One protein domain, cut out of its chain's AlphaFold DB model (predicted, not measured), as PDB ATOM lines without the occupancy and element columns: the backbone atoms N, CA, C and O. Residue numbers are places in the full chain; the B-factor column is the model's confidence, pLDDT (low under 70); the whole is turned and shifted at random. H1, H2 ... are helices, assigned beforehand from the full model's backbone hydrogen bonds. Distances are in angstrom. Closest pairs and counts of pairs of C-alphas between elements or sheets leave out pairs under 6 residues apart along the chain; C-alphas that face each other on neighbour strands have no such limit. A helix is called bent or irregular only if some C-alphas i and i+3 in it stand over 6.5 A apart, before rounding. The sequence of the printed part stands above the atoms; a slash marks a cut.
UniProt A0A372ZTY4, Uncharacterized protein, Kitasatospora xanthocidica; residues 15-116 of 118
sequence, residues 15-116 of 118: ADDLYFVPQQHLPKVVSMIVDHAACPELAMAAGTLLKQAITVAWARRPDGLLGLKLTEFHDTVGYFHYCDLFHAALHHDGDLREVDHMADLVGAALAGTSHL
ATOM      1  N   ALA A  15     -47.353   7.507  11.785       62.31
ATOM      2  CA  ALA A  15     -47.220   8.542  10.765       62.31
ATOM      3  C   ALA A  15     -45.772   8.733  10.261       62.31
ATOM      4  O   ALA A  15     -45.584   9.023   9.083       62.31
ATOM      5  N   ASP A  16     -44.762   8.540  11.116       66.56
ATOM      6  CA  ASP A  16     -43.343   8.593  10.730       66.56
ATOM      7  C   ASP A  16     -42.936   7.354   9.923       66.56
ATOM      8  O   ASP A  16     -42.071   7.440   9.053       66.56
ATOM      9  N   ASP A  17     -43.557   6.204  10.199       69.31
ATOM     10  CA  ASP A  17     -43.319   4.961   9.460       69.31
ATOM     11  C   ASP A  17     -44.049   4.948   8.104       69.31
ATOM     12  O   ASP A  17     -43.556   4.366   7.139       69.31
ATOM     13  N   LEU A  18     -45.168   5.669   7.989       78.75
ATOM     14  CA  LEU A  18     -45.968   5.818   6.766       78.75
ATOM     15  C   LEU A  18     -45.607   7.062   5.937       78.75
ATOM     16  O   LEU A  18     -46.410   7.520   5.126       78.75
ATOM     17  N   TYR A  19     -44.393   7.600   6.078       78.38
ATOM     18  CA  TYR A  19     -43.928   8.785   5.335       78.38
ATOM     19  C   TYR A  19     -44.001   8.644   3.798       78.38
ATOM     20  O   TYR A  19     -43.943   9.637   3.074       78.38
ATOM     21  N   PHE A  20     -44.090   7.411   3.294       75.69
ATOM     22  CA  PHE A  20     -44.223   7.085   1.874       75.69
ATOM     23  C   PHE A  20     -45.675   7.153   1.360       75.69
ATOM     24  O   PHE A  20     -45.897   7.065   0.151       75.69
ATOM     25  N   VAL A  21     -46.656   7.271   2.258       82.94
ATOM     26  CA  VAL A  21     -48.077   7.405   1.928       82.94
ATOM     27  C   VAL A  21     -48.369   8.870   1.596       82.94
ATOM     28  O   VAL A  21     -48.068   9.748   2.409       82.94
ATOM     29  N   PRO A  22     -48.989   9.180   0.442       84.19
ATOM     30  CA  PRO A  22     -49.429  10.540   0.158       84.19
ATOM     31  C   PRO A  22     -50.395  11.031   1.243       84.19
ATOM     32  O   PRO A  22     -51.351  10.332   1.588       84.19
ATOM     33  N   GLN A  23     -50.164  12.233   1.781       84.50
ATOM     34  CA  GLN A  23     -50.864  12.718   2.979       84.50
ATOM     35  C   GLN A  23     -52.391  12.685   2.845       84.50
ATOM     36  O   GLN A  23     -53.083  12.337   3.802       84.50
ATOM     37  N   GLN A  24     -52.924  12.973   1.654       83.69
ATOM     38  CA  GLN A  24     -54.365  12.935   1.396       83.69
ATOM     39  C   GLN A  24     -54.988  11.534   1.537       83.69
ATOM     40  O   GLN A  24     -56.197  11.413   1.719       83.69
ATOM     41  N   HIS A  25     -54.182  10.472   1.463       86.38
ATOM     42  CA  HIS A  25     -54.624   9.081   1.577       86.38
ATOM     43  C   HIS A  25     -54.376   8.481   2.960       86.38
ATOM     44  O   HIS A  25     -54.911   7.411   3.254       86.38
ATOM     45  N   LEU A  26     -53.628   9.171   3.827       85.81
ATOM     46  CA  LEU A  26     -53.215   8.656   5.130       85.81
ATOM     47  C   LEU A  26     -54.394   8.159   5.992       85.81
ATOM     48  O   LEU A  26     -54.297   7.041   6.492       85.81
ATOM     49  N   PRO A  27     -55.539   8.869   6.118       86.38
ATOM     50  CA  PRO A  27     -56.667   8.364   6.908       86.38
ATOM     51  C   PRO A  27     -57.248   7.049   6.369       86.38
ATOM     52  O   PRO A  27     -57.542   6.138   7.141       86.38
ATOM     53  N   LYS A  28     -57.382   6.926   5.040       87.50
ATOM     54  CA  LYS A  28     -57.936   5.725   4.393       87.50
ATOM     55  C   LYS A  28     -56.963   4.546   4.494       87.50
ATOM     56  O   LYS A  28     -57.389   3.436   4.787       87.50
ATOM     57  N   VAL A  29     -55.668   4.796   4.320       86.38
ATOM     58  CA  VAL A  29     -54.611   3.783   4.461       86.38
ATOM     59  C   VAL A  29     -54.511   3.272   5.896       86.38
ATOM     60  O   VAL A  29     -54.418   2.068   6.102       86.38
ATOM     61  N   VAL A  30     -54.595   4.155   6.896       85.88
ATOM     62  CA  VAL A  30     -54.622   3.740   8.307       85.88
ATOM     63  C   VAL A  30     -55.845   2.868   8.596       85.88
ATOM     64  O   VAL A  30     -55.689   1.841   9.250       85.88
ATOM     65  N   SER A  31     -57.026   3.215   8.065       86.62
ATOM     66  CA  SER A  31     -58.211   2.347   8.174       86.62
ATOM     67  C   SER A  31     -57.943   0.968   7.576       86.62
ATOM     68  O   SER A  31     -58.143  -0.024   8.259       86.62
ATOM     69  N   MET A  32     -57.401   0.897   6.356       87.56
ATOM     70  CA  MET A  32     -57.092  -0.375   5.689       87.56
ATOM     71  C   MET A  32     -56.108  -1.238   6.481       87.56
ATOM     72  O   MET A  32     -56.307  -2.439   6.590       87.56
ATOM     73  N   ILE A  33     -55.060  -0.639   7.055       86.12
ATOM     74  CA  ILE A  33     -54.089  -1.359   7.895       86.12
ATOM     75  C   ILE A  33     -54.787  -1.973   9.113       86.12
ATOM     76  O   ILE A  33     -54.537  -3.131   9.447       86.12
ATOM     77  N   VAL A  34     -55.672  -1.211   9.762       84.81
ATOM     78  CA  VAL A  34     -56.449  -1.681  10.917       84.81
ATOM     79  C   VAL A  34     -57.434  -2.777  10.509       84.81
ATOM     80  O   VAL A  34     -57.490  -3.808  11.178       84.81
ATOM     81  N   ASP A  35     -58.158  -2.588   9.407       84.81
ATOM     82  CA  ASP A  35     -59.158  -3.530   8.893       84.81
ATOM     83  C   ASP A  35     -58.519  -4.866   8.473       84.81
ATOM     84  O   ASP A  35     -59.069  -5.932   8.750       84.81
ATOM     85  N   HIS A  36     -57.315  -4.826   7.891       81.19
ATOM     86  CA  HIS A  36     -56.514  -6.016   7.573       81.19
ATOM     87  C   HIS A  36     -55.818  -6.638   8.786       81.19
ATOM     88  O   HIS A  36     -55.167  -7.671   8.639       81.19
ATOM     89  N   ALA A  37     -55.907  -6.018   9.968       82.19
ATOM     90  CA  ALA A  37     -55.096  -6.360  11.136       82.19
ATOM     91  C   ALA A  37     -53.589  -6.463  10.803       82.19
ATOM     92  O   ALA A  37     -52.861  -7.281  11.373       82.19
ATOM     93  N   ALA A  38     -53.123  -5.639   9.862       78.56
ATOM     94  CA  ALA A  38     -51.757  -5.664   9.371       78.56
ATOM     95  C   ALA A  38     -50.800  -5.104  10.428       78.56
ATOM     96  O   ALA A  38     -51.020  -4.025  10.988       78.56
ATOM     97  N   CYS A  39     -49.701  -5.815  10.686       83.50
ATOM     98  CA  CYS A  39     -48.626  -5.262  11.500       83.50
ATOM     99  C   CYS A  39     -47.882  -4.150  10.729       83.50
ATOM    100  O   CYS A  39     -47.928  -4.117   9.492       83.50
ATOM    101  N   PRO A  40     -47.182  -3.230  11.419       81.12
ATOM    102  CA  PRO A  40     -46.441  -2.150  10.762       81.12
ATOM    103  C   PRO A  40     -45.467  -2.643   9.683       81.12
ATOM    104  O   PRO A  40     -45.336  -2.019   8.632       81.12
ATOM    105  N   GLU A  41     -44.825  -3.793   9.898       85.00
ATOM    106  CA  GLU A  41     -43.905  -4.414   8.944       85.00
ATOM    107  C   GLU A  41     -44.607  -4.805   7.642       85.00
ATOM    108  O   GLU A  41     -44.068  -4.568   6.561       85.00
ATOM    109  N   LEU A  42     -45.827  -5.338   7.739       87.56
ATOM    110  CA  LEU A  42     -46.640  -5.713   6.587       87.56
ATOM    111  C   LEU A  42     -47.077  -4.481   5.790       87.56
ATOM    112  O   LEU A  42     -46.982  -4.464   4.565       87.56
ATOM    113  N   ALA A  43     -47.486  -3.415   6.479       86.62
ATOM    114  CA  ALA A  43     -47.845  -2.153   5.837       86.62
ATOM    115  C   ALA A  43     -46.655  -1.530   5.080       86.62
ATOM    116  O   ALA A  43     -46.812  -1.039   3.959       86.62
ATOM    117  N   MET A  44     -45.447  -1.589   5.655       87.81
ATOM    118  CA  MET A  44     -44.220  -1.148   4.979       87.81
ATOM    119  C   MET A  44     -43.855  -2.042   3.786       87.81
ATOM    120  O   MET A  44     -43.427  -1.533   2.744       87.81
ATOM    121  N   ALA A  45     -44.025  -3.361   3.918       90.31
ATOM    122  CA  ALA A  45     -43.793  -4.309   2.833       90.31
ATOM    123  C   ALA A  45     -44.755  -4.046   1.664       90.31
ATOM    124  O   ALA A  45     -44.302  -3.886   0.533       90.31
ATOM    125  N   ALA A  46     -46.050  -3.868   1.940       92.06
ATOM    126  CA  ALA A  46     -47.062  -3.510   0.947       92.06
ATOM    127  C   ALA A  46     -46.745  -2.177   0.246       92.06
ATOM    128  O   ALA A  46     -46.810  -2.079  -0.981       92.06
ATOM    129  N   GLY A  47     -46.316  -1.158   0.999       91.00
ATOM    130  CA  GLY A  47     -45.866   0.113   0.427       91.00
ATOM    131  C   GLY A  47     -44.642  -0.037  -0.484       91.00
ATOM    132  O   GLY A  47     -44.570   0.582  -1.550       91.00
ATOM    133  N   THR A  48     -43.696  -0.893  -0.097       91.94
ATOM    134  CA  THR A  48     -42.496  -1.187  -0.893       91.94
ATOM    135  C   THR A  48     -42.849  -1.946  -2.168       91.94
ATOM    136  O   THR A  48     -42.412  -1.539  -3.245       91.94
ATOM    137  N   LEU A  49     -43.674  -2.991  -2.063       94.12
ATOM    138  CA  LEU A  49     -44.206  -3.749  -3.192       94.12
ATOM    139  C   LEU A  49     -44.883  -2.814  -4.198       94.12
ATOM    140  O   LEU A  49     -44.516  -2.810  -5.372       94.12
ATOM    141  N   LEU A  50     -45.793  -1.954  -3.732       94.25
ATOM    142  CA  LEU A  50     -46.488  -0.998  -4.590       94.25
ATOM    143  C   LEU A  50     -45.516  -0.038  -5.290       94.25
ATOM    144  O   LEU A  50     -45.620   0.186  -6.494       94.25
ATOM    145  N   LYS A  51     -44.529   0.507  -4.573       92.44
ATOM    146  CA  LYS A  51     -43.522   1.399  -5.167       92.44
ATOM    147  C   LYS A  51     -42.709   0.710  -6.273       92.44
ATOM    148  O   LYS A  51     -42.461   1.307  -7.324       92.44
ATOM    149  N   GLN A  52     -42.298  -0.540  -6.053       93.81
ATOM    150  CA  GLN A  52     -41.568  -1.318  -7.057       93.81
ATOM    151  C   GLN A  52     -42.461  -1.641  -8.260       93.81
ATOM    152  O   GLN A  52     -42.049  -1.432  -9.398       93.81
ATOM    153  N   ALA A  53     -43.708  -2.042  -8.015       94.62
ATOM    154  CA  ALA A  53     -44.695  -2.311  -9.054       94.62
ATOM    155  C   ALA A  53     -44.964  -1.085  -9.941       94.62
ATOM    156  O   ALA A  53     -44.969  -1.206 -11.163       94.62
ATOM    157  N   ILE A  54     -45.101   0.112  -9.357       92.44
ATOM    158  CA  ILE A  54     -45.248   1.372 -10.109       92.44
ATOM    159  C   ILE A  54     -44.035   1.608 -11.015       92.44
ATOM    160  O   ILE A  54     -44.188   1.966 -12.184       92.44
ATOM    161  N   THR A  55     -42.828   1.375 -10.496       91.81
ATOM    162  CA  THR A  55     -41.584   1.532 -11.264       91.81
ATOM    163  C   THR A  55     -41.508   0.537 -12.427       91.81
ATOM    164  O   THR A  55     -41.150   0.913 -13.544       91.81
ATOM    165  N   VAL A  56     -41.890  -0.721 -12.198       92.75
ATOM    166  CA  VAL A  56     -41.910  -1.763 -13.232       92.75
ATOM    167  C   VAL A  56     -42.987  -1.484 -14.284       92.75
ATOM    168  O   VAL A  56     -42.700  -1.554 -15.478       92.75
ATOM    169  N   ALA A  57     -44.192  -1.081 -13.879       91.00
ATOM    170  CA  ALA A  57     -45.264  -0.686 -14.794       91.00
ATOM    171  C   ALA A  57     -44.844   0.498 -15.684       91.00
ATOM    172  O   ALA A  57     -45.080   0.495 -16.894       91.00
ATOM    173  N   TRP A  58     -44.146   1.483 -15.107       89.06
ATOM    174  CA  TRP A  58     -43.556   2.599 -15.848       89.06
ATOM    175  C   TRP A  58     -42.527   2.138 -16.893       89.06
ATOM    176  O   TRP A  58     -42.461   2.716 -17.976       89.06
ATOM    177  N   ALA A  59     -41.741   1.102 -16.599       88.06
ATOM    178  CA  ALA A  59     -40.747   0.563 -17.527       88.06
ATOM    179  C   ALA A  59     -41.358  -0.313 -18.639       88.06
ATOM    180  O   ALA A  59     -40.808  -0.367 -19.735       88.06
ATOM    181  N   ARG A  60     -42.481  -0.998 -18.367       86.62
ATOM    182  CA  ARG A  60     -43.121  -1.975 -19.276       86.62
ATOM    183  C   ARG A  60     -44.092  -1.380 -20.293       86.62
ATOM    184  O   ARG A  60     -44.467  -2.065 -21.240       86.62
ATOM    185  N   ARG A  61     -44.547  -0.148 -20.083       76.69
ATOM    186  CA  ARG A  61     -45.586   0.481 -20.910       76.69
ATOM    187  C   ARG A  61     -45.204   0.508 -22.412       76.69
ATOM    188  O   ARG A  61     -44.154   1.063 -22.745       76.69
ATOM    189  N   PRO A  62     -46.035  -0.073 -23.302       59.47
ATOM    190  CA  PRO A  62     -45.736  -0.214 -24.734       59.47
ATOM    191  C   PRO A  62     -45.886   1.104 -25.507       59.47
ATOM    192  O   PRO A  62     -45.150   1.368 -26.457       59.47
ATOM    193  N   ASP A  63     -46.781   1.963 -25.031       62.53
ATOM    194  CA  ASP A  63     -47.097   3.261 -25.601       62.53
ATOM    195  C   ASP A  63     -46.884   4.237 -24.455       62.53
ATOM    196  O   ASP A  63     -47.489   4.107 -23.389       62.53
ATOM    197  N   GLY A  64     -45.958   5.177 -24.588       56.56
ATOM    198  CA  GLY A  64     -45.719   6.078 -23.478       56.56
ATOM    199  C   GLY A  64     -47.001   6.825 -23.078       56.56
ATOM    200  O   GLY A  64     -47.723   7.392 -23.895       56.56
ATOM    201  N   LEU A  65     -47.167   7.023 -21.780       52.94
ATOM    202  CA  LEU A  65     -47.463   8.371 -21.304       52.94
ATOM    203  C   LEU A  65     -46.282   9.263 -21.751       52.94
ATOM    204  O   LEU A  65     -45.413   9.563 -20.938       52.94
ATOM    205  N   LEU A  66     -46.162   9.551 -23.057       54.66
ATOM    206  CA  LEU A  66     -44.911   9.772 -23.822       54.66
ATOM    207  C   LEU A  66     -44.066  11.003 -23.421       54.66
ATOM    208  O   LEU A  66     -43.071  11.297 -24.073       54.66
ATOM    209  N   GLY A  67     -44.403  11.688 -22.330       59.84
ATOM    210  CA  GLY A  67     -43.577  12.733 -21.717       59.84
ATOM    211  C   GLY A  67     -43.446  12.647 -20.195       59.84
ATOM    212  O   GLY A  67     -42.659  13.406 -19.636       59.84
ATOM    213  N   LEU A  68     -44.171  11.744 -19.519       71.31
ATOM    214  CA  LEU A  68     -44.177  11.709 -18.059       71.31
ATOM    215  C   LEU A  68     -42.911  11.049 -17.516       71.31
ATOM    216  O   LEU A  68     -42.651   9.848 -17.721       71.31
ATOM    217  N   LYS A  69     -42.157  11.844 -16.759       84.62
ATOM    218  CA  LYS A  69     -41.063  11.386 -15.906       84.62
ATOM    219  C   LYS A  69     -41.604  10.383 -14.892       84.62
ATOM    220  O   LYS A  69     -42.782  10.396 -14.540       84.62
ATOM    221  N   LEU A  70     -40.723   9.519 -14.390       84.62
ATOM    222  CA  LEU A  70     -41.076   8.537 -13.358       84.62
ATOM    223  C   LEU A  70     -41.786   9.189 -12.162       84.62
ATOM    224  O   LEU A  70     -42.736   8.618 -11.647       84.62
ATOM    225  N   THR A  71     -41.370  10.395 -11.768       84.12
ATOM    226  CA  THR A  71     -41.996  11.158 -10.680       84.12
ATOM    227  C   THR A  71     -43.453  11.500 -10.978       84.12
ATOM    228  O   THR A  71     -44.318  11.203 -10.171       84.12
ATOM    229  N   GLU A  72     -43.749  12.023 -12.168       84.81
ATOM    230  CA  GLU A  72     -45.109  12.426 -12.548       84.81
ATOM    231  C   GLU A  72     -46.030  11.207 -12.727       84.81
ATOM    232  O   GLU A  72     -47.228  11.259 -12.445       84.81
ATOM    233  N   PHE A  73     -45.464  10.075 -13.154       85.75
ATOM    234  CA  PHE A  73     -46.164   8.793 -13.166       85.75
ATOM    235  C   PHE A  73     -46.497   8.322 -11.747       85.75
ATOM    236  O   PHE A  73     -47.629   7.922 -11.476       85.75
ATOM    237  N   HIS A  74     -45.525   8.416 -10.838       87.19
ATOM    238  CA  HIS A  74     -45.712   8.111  -9.424       87.19
ATOM    239  C   HIS A  74     -46.791   8.992  -8.796       87.19
ATOM    240  O   HIS A  74     -47.629   8.475  -8.065       87.19
ATOM    241  N   ASP A  75     -46.803  10.286  -9.117       85.38
ATOM    242  CA  ASP A  75     -47.795  11.239  -8.621       85.38
ATOM    243  C   ASP A  75     -49.190  10.920  -9.166       85.38
ATOM    244  O   ASP A  75     -50.160  10.927  -8.415       85.38
ATOM    245  N   THR A  76     -49.298  10.558 -10.449       86.19
ATOM    246  CA  THR A  76     -50.577  10.173 -11.067       86.19
ATOM    247  C   THR A  76     -51.166   8.936 -10.387       86.19
ATOM    248  O   THR A  76     -52.314   8.956  -9.940       86.19
ATOM    249  N   VAL A  77     -50.376   7.866 -10.247       87.38
ATOM    250  CA  VAL A  77     -50.817   6.662  -9.522       87.38
ATOM    251  C   VAL A  77     -51.117   7.001  -8.060       87.38
ATOM    252  O   VAL A  77     -52.137   6.582  -7.514       87.38
ATOM    253  N   GLY A  78     -50.245   7.804  -7.451       84.75
ATOM    254  CA  GLY A  78     -50.325   8.259  -6.074       84.75
ATOM    255  C   GLY A  78     -51.574   9.074  -5.762       84.75
ATOM    256  O   GLY A  78     -52.049   9.007  -4.640       84.75
ATOM    257  N   TYR A  79     -52.116   9.816  -6.726       84.06
ATOM    258  CA  TYR A  79     -53.282  10.675  -6.530       84.06
ATOM    259  C   TYR A  79     -54.604   9.945  -6.789       84.06
ATOM    260  O   TYR A  79     -55.569  10.127  -6.047       84.06
ATOM    261  N   PHE A  80     -54.658   9.110  -7.831       85.25
ATOM    262  CA  PHE A  80     -55.918   8.514  -8.287       85.25
ATOM    263  C   PHE A  80     -56.135   7.073  -7.823       85.25
ATOM    264  O   PHE A  80     -57.279   6.659  -7.657       85.25
ATOM    265  N   HIS A  81     -55.064   6.303  -7.609       89.94
ATOM    266  CA  HIS A  81     -55.155   4.842  -7.478       89.94
ATOM    267  C   HIS A  81     -54.482   4.281  -6.223       89.94
ATOM    268  O   HIS A  81     -54.575   3.083  -5.959       89.94
ATOM    269  N   TYR A  82     -53.819   5.129  -5.431       89.69
ATOM    270  CA  TYR A  82     -52.959   4.688  -4.334       89.69
ATOM    271  C   TYR A  82     -53.665   3.778  -3.332       89.69
ATOM    272  O   TYR A  82     -53.139   2.725  -3.000       89.69
ATOM    273  N   CYS A  83     -54.853   4.159  -2.856       90.75
ATOM    274  CA  CYS A  83     -55.537   3.395  -1.809       90.75
ATOM    275  C   CYS A  83     -55.922   1.989  -2.279       90.75
ATOM    276  O   CYS A  83     -55.744   1.027  -1.540       90.75
ATOM    277  N   ASP A  84     -56.436   1.867  -3.500       92.25
ATOM    278  CA  ASP A  84     -56.937   0.590  -4.006       92.25
ATOM    279  C   ASP A  84     -55.770  -0.348  -4.342       92.25
ATOM    280  O   ASP A  84     -55.806  -1.537  -4.025       92.25
ATOM    281  N   LEU A  85     -54.679   0.201  -4.887       93.31
ATOM    282  CA  LEU A  85     -53.450  -0.549  -5.139       93.31
ATOM    283  C   LEU A  85     -52.703  -0.909  -3.846       93.31
ATOM    284  O   LEU A  85     -52.098  -1.974  -3.768       93.31
ATOM    285  N   PHE A  86     -52.749  -0.057  -2.821       93.25
ATOM    286  CA  PHE A  86     -52.172  -0.360  -1.509       93.25
ATOM    287  C   PHE A  86     -52.943  -1.484  -0.816       93.25
ATOM    288  O   PHE A  86     -52.341  -2.395  -0.256       93.25
ATOM    289  N   HIS A  87     -54.272  -1.468  -0.912       93.25
ATOM    290  CA  HIS A  87     -55.119  -2.551  -0.427       93.25
ATOM    291  C   HIS A  87     -54.829  -3.878  -1.146       93.25
ATOM    292  O   HIS A  87     -54.695  -4.912  -0.495       93.25
ATOM    293  N   ALA A  88     -54.644  -3.852  -2.471       93.38
ATOM    294  CA  ALA A  88     -54.188  -5.027  -3.213       93.38
ATOM    295  C   ALA A  88     -52.811  -5.505  -2.717       93.38
ATOM    296  O   ALA A  88     -52.642  -6.683  -2.419       93.38
ATOM    297  N   ALA A  89     -51.851  -4.596  -2.526       93.56
ATOM    298  CA  ALA A  89     -50.531  -4.945  -2.005       93.56
ATOM    299  C   ALA A  89     -50.579  -5.561  -0.591       93.56
ATOM    300  O   ALA A  89     -49.789  -6.458  -0.301       93.56
ATOM    301  N   LEU A  90     -51.514  -5.130   0.268       92.31
ATOM    302  CA  LEU A  90     -51.765  -5.755   1.573       92.31
ATOM    303  C   LEU A  90     -52.287  -7.192   1.438       92.31
ATOM    304  O   LEU A  90     -51.884  -8.049   2.211       92.31
ATOM    305  N   HIS A  91     -53.146  -7.476   0.455       92.69
ATOM    306  CA  HIS A  91     -53.629  -8.839   0.194       92.69
ATOM    307  C   HIS A  91     -52.551  -9.791  -0.338       92.69
ATOM    308  O   HIS A  91     -52.701 -11.004  -0.208       92.69
ATOM    309  N   HIS A  92     -51.481  -9.252  -0.918       90.88
ATOM    310  CA  HIS A  92     -50.299 -10.006  -1.339       90.88
ATOM    311  C   HIS A  92     -49.212 -10.056  -0.256       90.88
ATOM    312  O   HIS A  92     -48.062 -10.371  -0.555       90.88
ATOM    313  N   ASP A  93     -49.543  -9.690   0.984       88.44
ATOM    314  CA  ASP A  93     -48.631  -9.622   2.126       88.44
ATOM    315  C   ASP A  93     -47.339  -8.814   1.867       88.44
ATOM    316  O   ASP A  93     -46.300  -9.027   2.497       88.44
ATOM    317  N   GLY A  94     -47.367  -7.884   0.906       84.44
ATOM    318  CA  GLY A  94     -46.167  -7.176   0.467       84.44
ATOM    319  C   GLY A  94     -45.067  -8.072  -0.128       84.44
ATOM    320  O   GLY A  94     -43.908  -7.648  -0.145       84.44
ATOM    321  N   ASP A  95     -45.383  -9.282  -0.607       92.06
ATOM    322  CA  ASP A  95     -44.403 -10.194  -1.206       92.06
ATOM    323  C   ASP A  95     -43.819  -9.592  -2.494       92.06
ATOM    324  O   ASP A  95     -44.500  -9.403  -3.501       92.06
ATOM    325  N   LEU A  96     -42.512  -9.314  -2.487       91.31
ATOM    326  CA  LEU A  96     -41.804  -8.742  -3.634       91.31
ATOM    327  C   LEU A  96     -41.746  -9.677  -4.853       91.31
ATOM    328  O   LEU A  96     -41.387  -9.232  -5.942       91.31
ATOM    329  N   ARG A  97     -42.101 -10.956  -4.707       95.50
ATOM    330  CA  ARG A  97     -42.288 -11.867  -5.847       95.50
ATOM    331  C   ARG A  97     -43.508 -11.490  -6.689       95.50
ATOM    332  O   ARG A  97     -43.519 -11.772  -7.882       95.50
ATOM    333  N   GLU A  98     -44.470 -10.781  -6.102       95.69
ATOM    334  CA  GLU A  98     -45.697 -10.316  -6.756       95.69
ATOM    335  C   GLU A  98     -45.520  -8.971  -7.480       95.69
ATOM    336  O   GLU A  98     -46.485  -8.417  -7.999       95.69
ATOM    337  N   VAL A  99     -44.296  -8.423  -7.550       96.12
ATOM    338  CA  VAL A  99     -44.025  -7.124  -8.203       96.12
ATOM    339  C   VAL A  99     -44.540  -7.089  -9.638       96.12
ATOM    340  O   VAL A  99     -45.114  -6.085 -10.054       96.12
ATOM    341  N   ASP A 100     -44.365  -8.177 -10.382       94.25
ATOM    342  CA  ASP A 100     -44.795  -8.254 -11.774       94.25
ATOM    343  C   ASP A 100     -46.319  -8.267 -11.904       94.25
ATOM    344  O   ASP A 100     -46.863  -7.531 -12.724       94.25
ATOM    345  N   HIS A 101     -47.001  -9.033 -11.053       94.62
ATOM    346  CA  HIS A 101     -48.458  -9.065 -11.003       94.62
ATOM    347  C   HIS A 101     -49.035  -7.703 -10.597       94.62
ATOM    348  O   HIS A 101     -49.928  -7.166 -11.253       94.62
ATOM    349  N   MET A 102     -48.472  -7.089  -9.557       96.12
ATOM    350  CA  MET A 102     -48.859  -5.751  -9.118       96.12
ATOM    351  C   MET A 102     -48.585  -4.691 -10.189       96.12
ATOM    352  O   MET A 102     -49.357  -3.740 -10.313       96.12
ATOM    353  N   ALA A 103     -47.519  -4.829 -10.984       93.81
ATOM    354  CA  ALA A 103     -47.242  -3.923 -12.095       93.81
ATOM    355  C   ALA A 103     -48.322  -4.011 -13.185       93.81
ATOM    356  O   ALA A 103     -48.727  -2.979 -13.725       93.81
ATOM    357  N   ASP A 104     -48.843  -5.210 -13.459       92.88
ATOM    358  CA  ASP A 104     -49.964  -5.396 -14.384       92.88
ATOM    359  C   ASP A 104     -51.249  -4.744 -13.841       92.88
ATOM    360  O   ASP A 104     -51.964  -4.073 -14.589       92.88
ATOM    361  N   LEU A 105     -51.506  -4.844 -12.529       93.12
ATOM    362  CA  LEU A 105     -52.628  -4.155 -11.871       93.12
ATOM    363  C   LEU A 105     -52.505  -2.625 -11.952       93.12
ATOM    364  O   LEU A 105     -53.494  -1.945 -12.231       93.12
ATOM    365  N   VAL A 106     -51.300  -2.075 -11.765       91.81
ATOM    366  CA  VAL A 106     -51.029  -0.640 -11.967       91.81
ATOM    367  C   VAL A 106     -51.330  -0.240 -13.414       91.81
ATOM    368  O   VAL A 106     -51.994   0.771 -13.651       91.81
ATOM    369  N   GLY A 107     -50.873  -1.036 -14.386       89.00
ATOM    370  CA  GLY A 107     -51.143  -0.805 -15.805       89.00
ATOM    371  C   GLY A 107     -52.640  -0.806 -16.127       89.00
ATOM    372  O   GLY A 107     -53.133   0.116 -16.779       89.00
ATOM    373  N   ALA A 108     -53.380  -1.791 -15.614       87.75
ATOM    374  CA  ALA A 108     -54.824  -1.904 -15.801       87.75
ATOM    375  C   ALA A 108     -55.595  -0.730 -15.171       87.75
ATOM    376  O   ALA A 108     -56.498  -0.178 -15.806       87.75
ATOM    377  N   ALA A 109     -55.215  -0.306 -13.961       86.56
ATOM    378  CA  ALA A 109     -55.829   0.835 -13.280       86.56
ATOM    379  C   ALA A 109     -55.702   2.125 -14.110       86.56
ATOM    380  O   ALA A 109     -56.678   2.854 -14.286       86.56
ATOM    381  N   LEU A 110     -54.525   2.369 -14.693       81.75
ATOM    382  CA  LEU A 110     -54.270   3.539 -15.538       81.75
ATOM    383  C   LEU A 110     -54.982   3.472 -16.900       81.75
ATOM    384  O   LEU A 110     -55.440   4.500 -17.415       81.75
ATOM    385  N   ALA A 111     -55.109   2.276 -17.482       80.50
ATOM    386  CA  ALA A 111     -55.864   2.081 -18.716       80.50
ATOM    387  C   ALA A 111     -57.358   2.399 -18.509       80.50
ATOM    388  O   ALA A 111     -57.951   3.116 -19.315       80.50
ATOM    389  N   GLY A 112     -57.942   1.966 -17.385       66.25
ATOM    390  CA  GLY A 112     -59.337   2.247 -17.021       66.25
ATOM    391  C   GLY A 112     -59.664   3.742 -16.896       66.25
ATOM    392  O   GLY A 112     -60.718   4.187 -17.348       66.25
ATOM    393  N   THR A 113     -58.737   4.547 -16.373       64.94
ATOM    394  CA  THR A 113     -58.900   6.009 -16.208       64.94
ATOM    395  C   THR A 113     -58.853   6.768 -17.534       64.94
ATOM    396  O   THR A 113     -59.499   7.808 -17.693       64.94
ATOM    397  N   SER A 114     -58.122   6.232 -18.513       54.41
ATOM    398  CA  SER A 114     -57.991   6.822 -19.852       54.41
ATOM    399  C   SER A 114     -59.279   6.713 -20.681       54.41
ATOM    400  O   SER A 114     -59.467   7.475 -21.629       54.41
ATOM    401  N   HIS A 115     -60.191   5.810 -20.306       46.31
ATOM    402  CA  HIS A 115     -61.504   5.656 -20.940       46.31
ATOM    403  C   HIS A 115     -62.578   6.606 -20.390       46.31
ATOM    404  O   HIS A 115     -63.589   6.805 -21.055       46.31
ATOM    405  N   LEU A 116     -62.368   7.205 -19.214       43.50
ATOM    406  CA  LEU A 116     -63.328   8.116 -18.571       43.50
ATOM    407  C   LEU A 116     -63.165   9.588 -18.993       43.50
ATOM    408  O   LEU A 116     -64.028  10.406 -18.695       43.50
TER     409      LEU A 116
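Overview. This is residues 15 to 116 of the 118 residues of an uncharacterized protein of Kitasatospora xanthocidica (UniProt A0A372ZTY4). One long helix, H2, is crossed along one side by a helical hairpin of H4 and H5, and H1 lies side by side with H4, away from H5, so that H1, H4 and H5 make a row. H3 crosses H2 beside the later part of H2. The printed part has 102 residues with five named helices, H1 to H5 in that order, and no named strand; the class is all helix. The whole is compact and rounded, with a radius of gyration of the C-alphas of 13.2 A and spans of 38 by 28 by 23 A.

Arrangement. H2, residues 40 to 60, is the longest helix. With residues 49 to 57 alone it touches H5, residues 96 to 114, the same way at a steep tilt of 61 degrees; the closest C-alphas, of Ala 53 and Ala 103, are 4.3 A apart. H5 has a kink of 26 degrees near residue 103. With residues 42 to 50 alone H2 touches H4, residues 82 to 91, opposite ways at a steep tilt of 64 degrees; the closest C-alphas, of Ala 46 and Ala 89, are 4.8 A apart. H2 and H4 are the hubs, touching three helices each. H4 and H5 form a helical hairpin, opposite ways at a shallow tilt of 33 degrees, only just short of steep; H5 touches H4 with residues 102 to 106 alone, and the closest C-alphas, of Leu 85 and Val 106, are 7.2 A apart. H1, residues 23 to 35, touches H4, the same way at a shallow tilt of 25 degrees; the closest C-alphas, of Val 29 and Cys 83, are 6.3 A apart. H1 is close to H2 but not clearly touching, and apart from H5. H2, with residues 54 to 58 alone, touches H3, residues 70 to 80, opposite ways at a steep tilt of 59 degrees; the closest C-alphas, of Ile 54 and His 74, are 6.8 A apart. H3 and H4 meet only through their link. The helix packing is part aligned, part crossed: two of the five touching pairs are at a shallow tilt. In H2, H3 and H4 every O i to N i+4 pair is within hydrogen-bond range; in H1 7 of 9 are, in H5 13 of 15.

Along the chain. H2 measures 30.2 A from first to last C-alpha; C-alpha 40 is at (-46.441, -2.150, 10.762) and C-alpha 60 is at (-43.121, -1.975, -19.276). H5 measures 27.7 A and ends at C-alpha 114, (-57.991, 6.822, -19.852). H1 measures 19.2 A, H3 15.7 A and H4 14.3 A. H1 and H5 are irregular: C-alphas 24 and 27 are 7.5 A apart, C-alphas 97 and 100 7.4 A.

Size, cuts and confidence. The two C-alphas farthest apart, of Ala 37 and Leu 66, are 39.8 A apart. The printed part has no cut. The links H1 to H2, H3 to H4 and H4 to H5 are tight; H2 to H3, of 9 residues, is short. The mean pLDDT of the printed part is 83.9, and residues 15 to 17, 62 to 67 and 112 to 116 are under 70.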